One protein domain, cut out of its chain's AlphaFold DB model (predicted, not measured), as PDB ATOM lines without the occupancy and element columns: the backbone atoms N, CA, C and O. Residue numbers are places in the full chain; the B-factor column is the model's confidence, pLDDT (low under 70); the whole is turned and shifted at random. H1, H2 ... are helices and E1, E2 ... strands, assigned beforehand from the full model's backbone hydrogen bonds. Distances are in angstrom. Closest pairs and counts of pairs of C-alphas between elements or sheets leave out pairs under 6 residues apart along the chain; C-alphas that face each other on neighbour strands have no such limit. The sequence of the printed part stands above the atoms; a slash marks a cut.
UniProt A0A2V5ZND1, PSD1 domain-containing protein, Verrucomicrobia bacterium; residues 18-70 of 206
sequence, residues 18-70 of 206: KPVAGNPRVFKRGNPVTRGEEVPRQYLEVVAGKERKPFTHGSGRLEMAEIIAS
ATOM      1  N   LYS A  18     146.011 182.100 112.561       71.44
ATOM      2  CA  LYS A  18     147.309 182.770 112.657       71.44
ATOM      3  C   LYS A  18     147.761 182.820 114.124       71.44
ATOM      4  O   LYS A  18     146.951 183.180 114.982       71.44
ATOM      5  N   PRO A  19     149.053 182.567 114.410       69.31
ATOM      6  CA  PRO A  19     149.565 182.508 115.780       69.31
ATOM      7  C   PRO A  19     149.452 183.849 116.514       69.31
ATOM      8  O   PRO A  19     149.279 183.878 117.728       69.31
ATOM      9  N   VAL A  20     149.491 184.965 115.778       68.56
ATOM     10  CA  VAL A  20     149.232 186.308 116.304       68.56
ATOM     11  C   VAL A  20     148.255 187.002 115.364       68.56
ATOM     12  O   VAL A  20     148.608 187.361 114.237       68.56
ATOM     13  N   ALA A  21     147.007 187.176 115.799       73.31
ATOM     14  CA  ALA A  21     146.059 188.018 115.081       73.31
ATOM     15  C   ALA A  21     146.198 189.471 115.554       73.31
ATOM     16  O   ALA A  21     146.122 189.756 116.748       73.31
ATOM     17  N   GLY A  22     146.390 190.395 114.609       80.81
ATOM     18  CA  GLY A  22     146.331 191.827 114.897       80.81
ATOM     19  C   GLY A  22     144.914 192.258 115.275       80.81
ATOM     20  O   GLY A  22     143.930 191.647 114.847       80.81
ATOM     21  N   ASN A  23     144.800 193.323 116.063       87.50
ATOM     22  CA  ASN A  23     143.501 193.882 116.407       87.50
ATOM     23  C   ASN A  23     142.853 194.552 115.180       87.50
ATOM     24  O   ASN A  23     143.536 195.244 114.413       87.50
ATOM     25  N   PRO A  24     141.536 194.375 114.977       88.19
ATOM     26  CA  PRO A  24     140.811 195.101 113.945       88.19
ATOM     27  C   PRO A  24     140.753 196.604 114.257       88.19
ATOM     28  O   PRO A  24     140.899 197.038 115.397       88.19
ATOM     29  N   ARG A  25     140.506 197.416 113.226       90.88
ATOM     30  CA  ARG A  25     140.298 198.867 113.354       90.88
ATOM     31  C   ARG A  25     138.926 199.247 112.831       90.88
ATOM     32  O   ARG A  25     138.464 198.669 111.848       90.88
ATOM     33  N   VAL A  26     138.293 200.241 113.448       91.25
ATOM     34  CA  VAL A  26     137.002 200.758 112.976       91.25
ATOM     35  C   VAL A  26     137.203 201.466 111.640       91.25
ATOM     36  O   VAL A  26     138.026 202.370 111.531       91.25
ATOM     37  N   PHE A  27     136.444 201.092 110.613       93.56
ATOM     38  CA  PHE A  27     136.471 201.801 109.334       93.56
ATOM     39  C   PHE A  27     135.579 203.036 109.403       93.56
ATOM     40  O   PHE A  27     134.362 202.936 109.587       93.56
ATOM     41  N   LYS A  28     136.174 204.225 109.251       91.12
ATOM     42  CA  LYS A  28     135.414 205.479 109.285       91.12
ATOM     43  C   LYS A  28     134.495 205.521 108.067       91.12
ATOM     44  O   LYS A  28     134.964 205.465 106.932       91.12
ATOM     45  N   ARG A  29     133.182 205.606 108.311       90.25
ATOM     46  CA  ARG A  29     132.138 205.575 107.266       90.25
ATOM     47  C   ARG A  29     132.218 204.332 106.358       90.25
ATOM     48  O   ARG A  29     131.883 204.410 105.183       90.25
ATOM     49  N   GLY A  30     132.710 203.204 106.883       89.06
ATOM     50  CA  GLY A  30     132.838 201.951 106.131       89.06
ATOM     51  C   GLY A  30     133.972 201.914 105.100       89.06
ATOM     52  O   GLY A  30     134.103 200.913 104.404       89.06
ATOM     53  N   ASN A  31     134.809 202.954 105.002       89.50
ATOM     54  CA  ASN A  31     135.933 202.980 104.067       89.50
ATOM     55  C   ASN A  31     137.134 202.174 104.620       89.50
ATOM     56  O   ASN A  31     137.714 202.594 105.627       89.50
ATOM     57  N   PRO A  32     137.572 201.077 103.964       87.88
ATOM     58  CA  PRO A  32     138.698 200.257 104.432       87.88
ATOM     59  C   PRO A  32     140.053 200.982 104.447       87.88
ATOM     60  O   PRO A  32     140.968 200.587 105.177       87.88
ATOM     61  N   VAL A  33     140.196 202.036 103.635       90.62
ATOM     62  CA  VAL A  33     141.411 202.860 103.560       90.62
ATOM     63  C   VAL A  33     141.487 203.800 104.764       90.62
ATOM     64  O   VAL A  33     142.554 203.996 105.344       90.62
ATOM     65  N   THR A  34     140.350 204.355 105.189       90.88
ATOM     66  CA  THR A  34     140.280 205.306 106.304       90.88
ATOM     67  C   THR A  34     140.066 204.575 107.628       90.88
ATOM     68  O   THR A  34     138.955 204.486 108.162       90.88
ATOM     69  N   ARG A  35     141.160 204.051 108.180       89.25
ATOM     70  CA  ARG A  35     141.160 203.338 109.464       89.25
ATOM     71  C   ARG A  35     141.077 204.319 110.636       89.25
ATOM     72  O   ARG A  35     141.772 205.330 110.667       89.25
ATOM     73  N   GLY A  36     140.198 204.028 111.585       89.62
ATOM     74  CA  GLY A  36     140.034 204.749 112.841       89.62
ATOM     75  C   GLY A  36     140.721 204.052 114.012       89.62
ATOM     76  O   GLY A  36     141.785 203.442 113.853       89.62
ATOM     77  N   GLU A  37     140.085 204.177 115.178       90.31
ATOM     78  CA  GLU A  37     140.499 203.577 116.448       90.31
ATOM     79  C   GLU A  37     140.691 202.061 116.326       90.31
ATOM     80  O   GLU A  37     139.969 201.368 115.594       90.31
ATOM     81  N   GLU A  38     141.682 201.557 117.050       91.00
ATOM     82  CA  GLU A  38     141.928 200.129 117.183       91.00
ATOM     83  C   GLU A  38     140.958 199.524 118.191       91.00
ATOM     84  O   GLU A  38     140.748 200.062 119.275       91.00
ATOM     85  N   VAL A  39     140.351 198.401 117.820       89.69
ATOM     86  CA  VAL A  39     139.427 197.670 118.680       89.69
ATOM     87  C   VAL A  39     140.172 196.453 119.207       89.69
ATOM     88  O   VAL A  39     140.384 195.507 118.442       89.69
ATOM     89  N   PRO A  40     140.590 196.446 120.484       89.75
ATOM     90  CA  PRO A  40     141.237 195.275 121.048       89.75
ATOM     91  C   PRO A  40     140.283 194.083 120.976       89.75
ATOM     92  O   PRO A  40     139.077 194.214 121.198       89.75
ATOM     93  N   ARG A  41     140.826 192.913 120.643       89.75
ATOM     94  CA  ARG A  41     140.068 191.658 120.634       89.75
ATOM     95  C   ARG A  41     139.705 191.331 122.071       89.75
ATOM     96  O   ARG A  41     140.582 191.051 122.873       89.75
ATOM     97  N   GLN A  42     138.433 191.426 122.406       90.31
ATOM     98  CA  GLN A  42     137.949 191.241 123.766       90.31
ATOM     99  C   GLN A  42     136.471 190.872 123.727       90.31
ATOM    100  O   GLN A  42     135.822 190.984 122.683       90.31
ATOM    101  N   TYR A  43     135.932 190.447 124.867       91.19
ATOM    102  CA  TYR A  43     134.519 190.102 124.970       91.19
ATOM    103  C   TYR A  43     133.602 191.331 124.813       91.19
ATOM    104  O   TYR A  43     134.052 192.479 124.742       91.19
ATOM    105  N   LEU A  44     132.291 191.104 124.740       88.88
ATOM    106  CA  LEU A  44     131.312 192.177 124.570       88.88
ATOM    107  C   LEU A  44     131.224 193.057 125.826       88.88
ATOM    108  O   LEU A  44     131.017 192.550 126.928       88.88
ATOM    109  N   GLU A  45     131.306 194.382 125.645       89.81
ATOM    110  CA  GLU A  45     131.174 195.371 126.734       89.81
ATOM    111  C   GLU A  45     129.880 195.216 127.512       89.81
ATOM    112  O   GLU A  45     129.876 195.243 128.736       89.81
ATOM    113  N   VAL A  46     128.777 195.041 126.787       87.69
ATOM    114  CA  VAL A  46     127.440 194.967 127.378       87.69
ATOM    115  C   VAL A  46     127.287 193.773 128.325       87.69
ATOM    116  O   VAL A  46     126.436 193.811 129.205       87.69
ATOM    117  N   VAL A  47     128.119 192.737 128.167       85.00
ATOM    118  CA  VAL A  47     128.068 191.523 128.990       85.00
ATOM    119  C   VAL A  47     129.148 191.527 130.073       85.00
ATOM    120  O   VAL A  47     128.843 191.284 131.233       85.00
ATOM    121  N   ALA A  48     130.404 191.813 129.715       86.12
ATOM    122  CA  ALA A  48     131.544 191.747 130.641       86.12
ATOM    123  C   ALA A  48     131.882 193.087 131.323       86.12
ATOM    124  O   ALA A  48     132.802 193.157 132.136       86.12
ATOM    125  N   GLY A  49     131.170 194.164 130.989       88.81
ATOM    126  CA  GLY A  49     131.407 195.499 131.525       88.81
ATOM    127  C   GLY A  49     132.636 196.205 130.942       88.81
ATOM    128  O   GLY A  49     133.270 195.770 129.970       88.81
ATOM    129  N   LYS A  50     132.969 197.351 131.546       87.75
ATOM    130  CA  LYS A  50     134.089 198.211 131.123       87.75
ATOM    131  C   LYS A  50     135.465 197.650 131.491       87.75
ATOM    132  O   LYS A  50     136.431 197.979 130.817       87.75
ATOM    133  N   GLU A  51     135.544 196.779 132.496       88.50
ATOM    134  CA  GLU A  51     136.809 196.197 132.986       88.50
ATOM    135  C   GLU A  51     137.220 194.897 132.280       88.50
ATOM    136  O   GLU A  51     138.143 194.196 132.704       88.50
ATOM    137  N   ARG A  52     136.532 194.541 131.193       90.38
ATOM    138  CA  ARG A  52     136.864 193.355 130.402       90.38
ATOM    139  C   ARG A  52     138.301 193.421 129.887       90.38
ATOM    140  O   ARG A  52     138.775 194.464 129.438       90.38
ATOM    141  N   LYS A  53     138.984 192.282 129.924       89.56
ATOM    142  CA  LYS A  53     140.378 192.178 129.496       89.56
ATOM    143  C   LYS A  53     140.464 191.780 128.019       89.56
ATOM    144  O   LYS A  53     139.666 190.949 127.575       89.56
ATOM    145  N   PRO A  54     141.425 192.335 127.263       90.69
ATOM    146  CA  PRO A  54     141.750 191.842 125.935       90.69
ATOM    147  C   PRO A  54     142.233 190.393 125.947       90.69
ATOM    148  O   PRO A  54     142.931 189.966 126.864       90.69
ATOM    149  N   PHE A  55     141.882 189.673 124.889       90.56
ATOM    150  CA  PHE A  55     142.356 188.333 124.579       90.56
ATOM    151  C   PHE A  55     143.835 188.364 124.205       90.56
ATOM    152  O   PHE A  55     144.277 189.211 123.416       90.56
ATOM    153  N   THR A  56     144.601 187.432 124.760       85.94
ATOM    154  CA  THR A  56     146.063 187.411 124.628       85.94
ATOM    155  C   THR A  56     146.571 186.278 123.741       85.94
ATOM    156  O   THR A  56     147.677 186.392 123.210       85.94
ATOM    157  N   HIS A  57     145.777 185.234 123.491       81.88
ATOM    158  CA  HIS A  57     146.224 184.012 122.823       81.88
ATOM    159  C   HIS A  57     145.639 183.852 121.412       81.88
ATOM    160  O   HIS A  57     144.428 183.901 121.184       81.88
ATOM    161  N   GLY A  58     146.515 183.602 120.430       83.31
ATOM    162  CA  GLY A  58     146.115 183.260 119.063       83.31
ATOM    163  C   GLY A  58     145.207 184.316 118.435       83.31
ATOM    164  O   GLY A  58     145.543 185.502 118.410       83.31
ATOM    165  N   SER A  59     144.036 183.894 117.945       84.69
ATOM    166  CA  SER A  59     142.990 184.768 117.399       84.69
ATOM    167  C   SER A  59     142.056 185.372 118.458       84.69
ATOM    168  O   SER A  59     141.389 186.364 118.161       84.69
ATOM    169  N   GLY A  60     142.033 184.834 119.683       87.62
ATOM    170  CA  GLY A  60     141.047 185.137 120.728       87.62
ATOM    171  C   GLY A  60     139.733 184.349 120.603       87.62
ATOM    172  O   GLY A  60     138.874 184.450 121.474       87.62
ATOM    173  N   ARG A  61     139.551 183.536 119.547       87.25
ATOM    174  CA  ARG A  61     138.337 182.712 119.371       87.25
ATOM    175  C   ARG A  61     138.201 181.630 120.437       87.25
ATOM    176  O   ARG A  61     137.088 181.378 120.881       87.25
ATOM    177  N   LEU A  62     139.315 181.006 120.829       88.38
ATOM    178  CA  LEU A  62     139.324 179.990 121.882       88.38
ATOM    179  C   LEU A  62     138.908 180.602 123.224       88.38
ATOM    180  O   LEU A  62     137.955 180.127 123.825       88.38
ATOM    181  N   GLU A  63     139.533 181.716 123.615       90.56
ATOM    182  CA  GLU A  63     139.189 182.450 124.843       90.56
ATOM    183  C   GLU A  63     137.708 182.876 124.846       90.56
ATOM    184  O   GLU A  63     137.000 182.721 125.840       90.56
ATOM    185  N   MET A  64     137.186 183.349 123.707       90.94
ATOM    186  CA  MET A  64     135.760 183.657 123.568       90.94
ATOM    187  C   MET A  64     134.871 182.412 123.719       90.94
ATOM    188  O   MET A  64     133.822 182.491 124.359       90.94
ATOM    189  N   ALA A  65     135.264 181.276 123.138       90.94
ATOM    190  CA  ALA A  65     134.521 180.025 123.242       90.94
ATOM    191  C   ALA A  65     134.505 179.490 124.681       90.94
ATOM    192  O   ALA A  65     133.456 179.048 125.144       90.94
ATOM    193  N   GLU A  66     135.620 179.592 125.404       90.94
ATOM    194  CA  GLU A  66     135.733 179.217 126.816       90.94
ATOM    195  C   GLU A  66     134.828 180.077 127.704       90.94
ATOM    196  O   GLU A  66     134.136 179.541 128.563       90.94
ATOM    197  N   ILE A  67     134.745 181.389 127.455       91.50
ATOM    198  CA  ILE A  67     133.811 182.275 128.171       91.50
ATOM    199  C   ILE A  67     132.357 181.888 127.878       91.50
ATOM    200  O   ILE A  67     131.529 181.825 128.787       91.50
ATOM    201  N   ILE A  68     132.021 181.613 126.614       91.12
ATOM    202  CA  ILE A  68     130.658 181.224 126.225       91.12
ATOM    203  C   ILE A  68     130.276 179.882 126.860       91.12
ATOM    204  O   ILE A  68     129.168 179.762 127.379       91.12
ATOM    205  N   ALA A  69     131.172 178.898 126.843       90.25
ATOM    206  CA  ALA A  69     130.957 177.564 127.401       90.25
ATOM    207  C   ALA A  69     131.303 177.458 128.900       90.25
ATOM    208  O   ALA A  69     131.335 176.353 129.443       90.25
ATOM    209  N   SER A  70     131.564 178.584 129.572       90.38
ATOM    210  CA  SER A  70     131.883 178.591 130.996       90.38
ATOM    211  C   SER A  70     130.674 178.142 131.828       90.38
ATOM    212  O   SER A  70     129.555 178.591 131.560       90.38
TER     213      SER A  70
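AT A GLANCE: This is residues 18 to 70 of the 206 residues of the protein "PSD1 domain-containing protein" of Verrucomicrobia bacterium (UniProt A0A2V5ZND1). This is a loose chain with little regular structure: a small hairpin, E1 and E2, makes one end, helix H2 lies toward the other, and unnamed loops join them. A turn at residues 45 to 51, of which 45 to 48 belong to H1, sticks out. The 53 printed residues run E1, E2, H1, H2, mixed in class, with 19 in named elements; the radius of gyration of the C-alphas is 12.7 A and the spans are 37 by 28 by 15 A, only just flat.

IN THESE COORDINATES: Find C-alpha 25 at (140.298, 198.867, 113.354), where E1, residues 25 to 27, begins. E2 is residues 35 to 38, 8.4 A long. H1 is residues 45 to 48; H2, residues 61 to 68, runs 10.4 A to C-alpha 68 at (130.658, 181.224, 126.225).

HOW THE PARTS SIT: Look at the hairpin E1 and E2: they are antiparallel at 145 degrees, with N 36 and O 26 2.7 A apart, within hydrogen-bond range. H2 is apart from E1, E2 and H1. In H2 every O i to N i+4 pair is within hydrogen-bond range; H1 is too short for one.

THE WHOLE: The C-alphas of Val 33 and Ser 70, the two farthest apart, are 37.8 A apart. The printed part has no cut. The link from H1 to H2 is long, 12 residues. Residues 19 to 20 have pLDDT under 70.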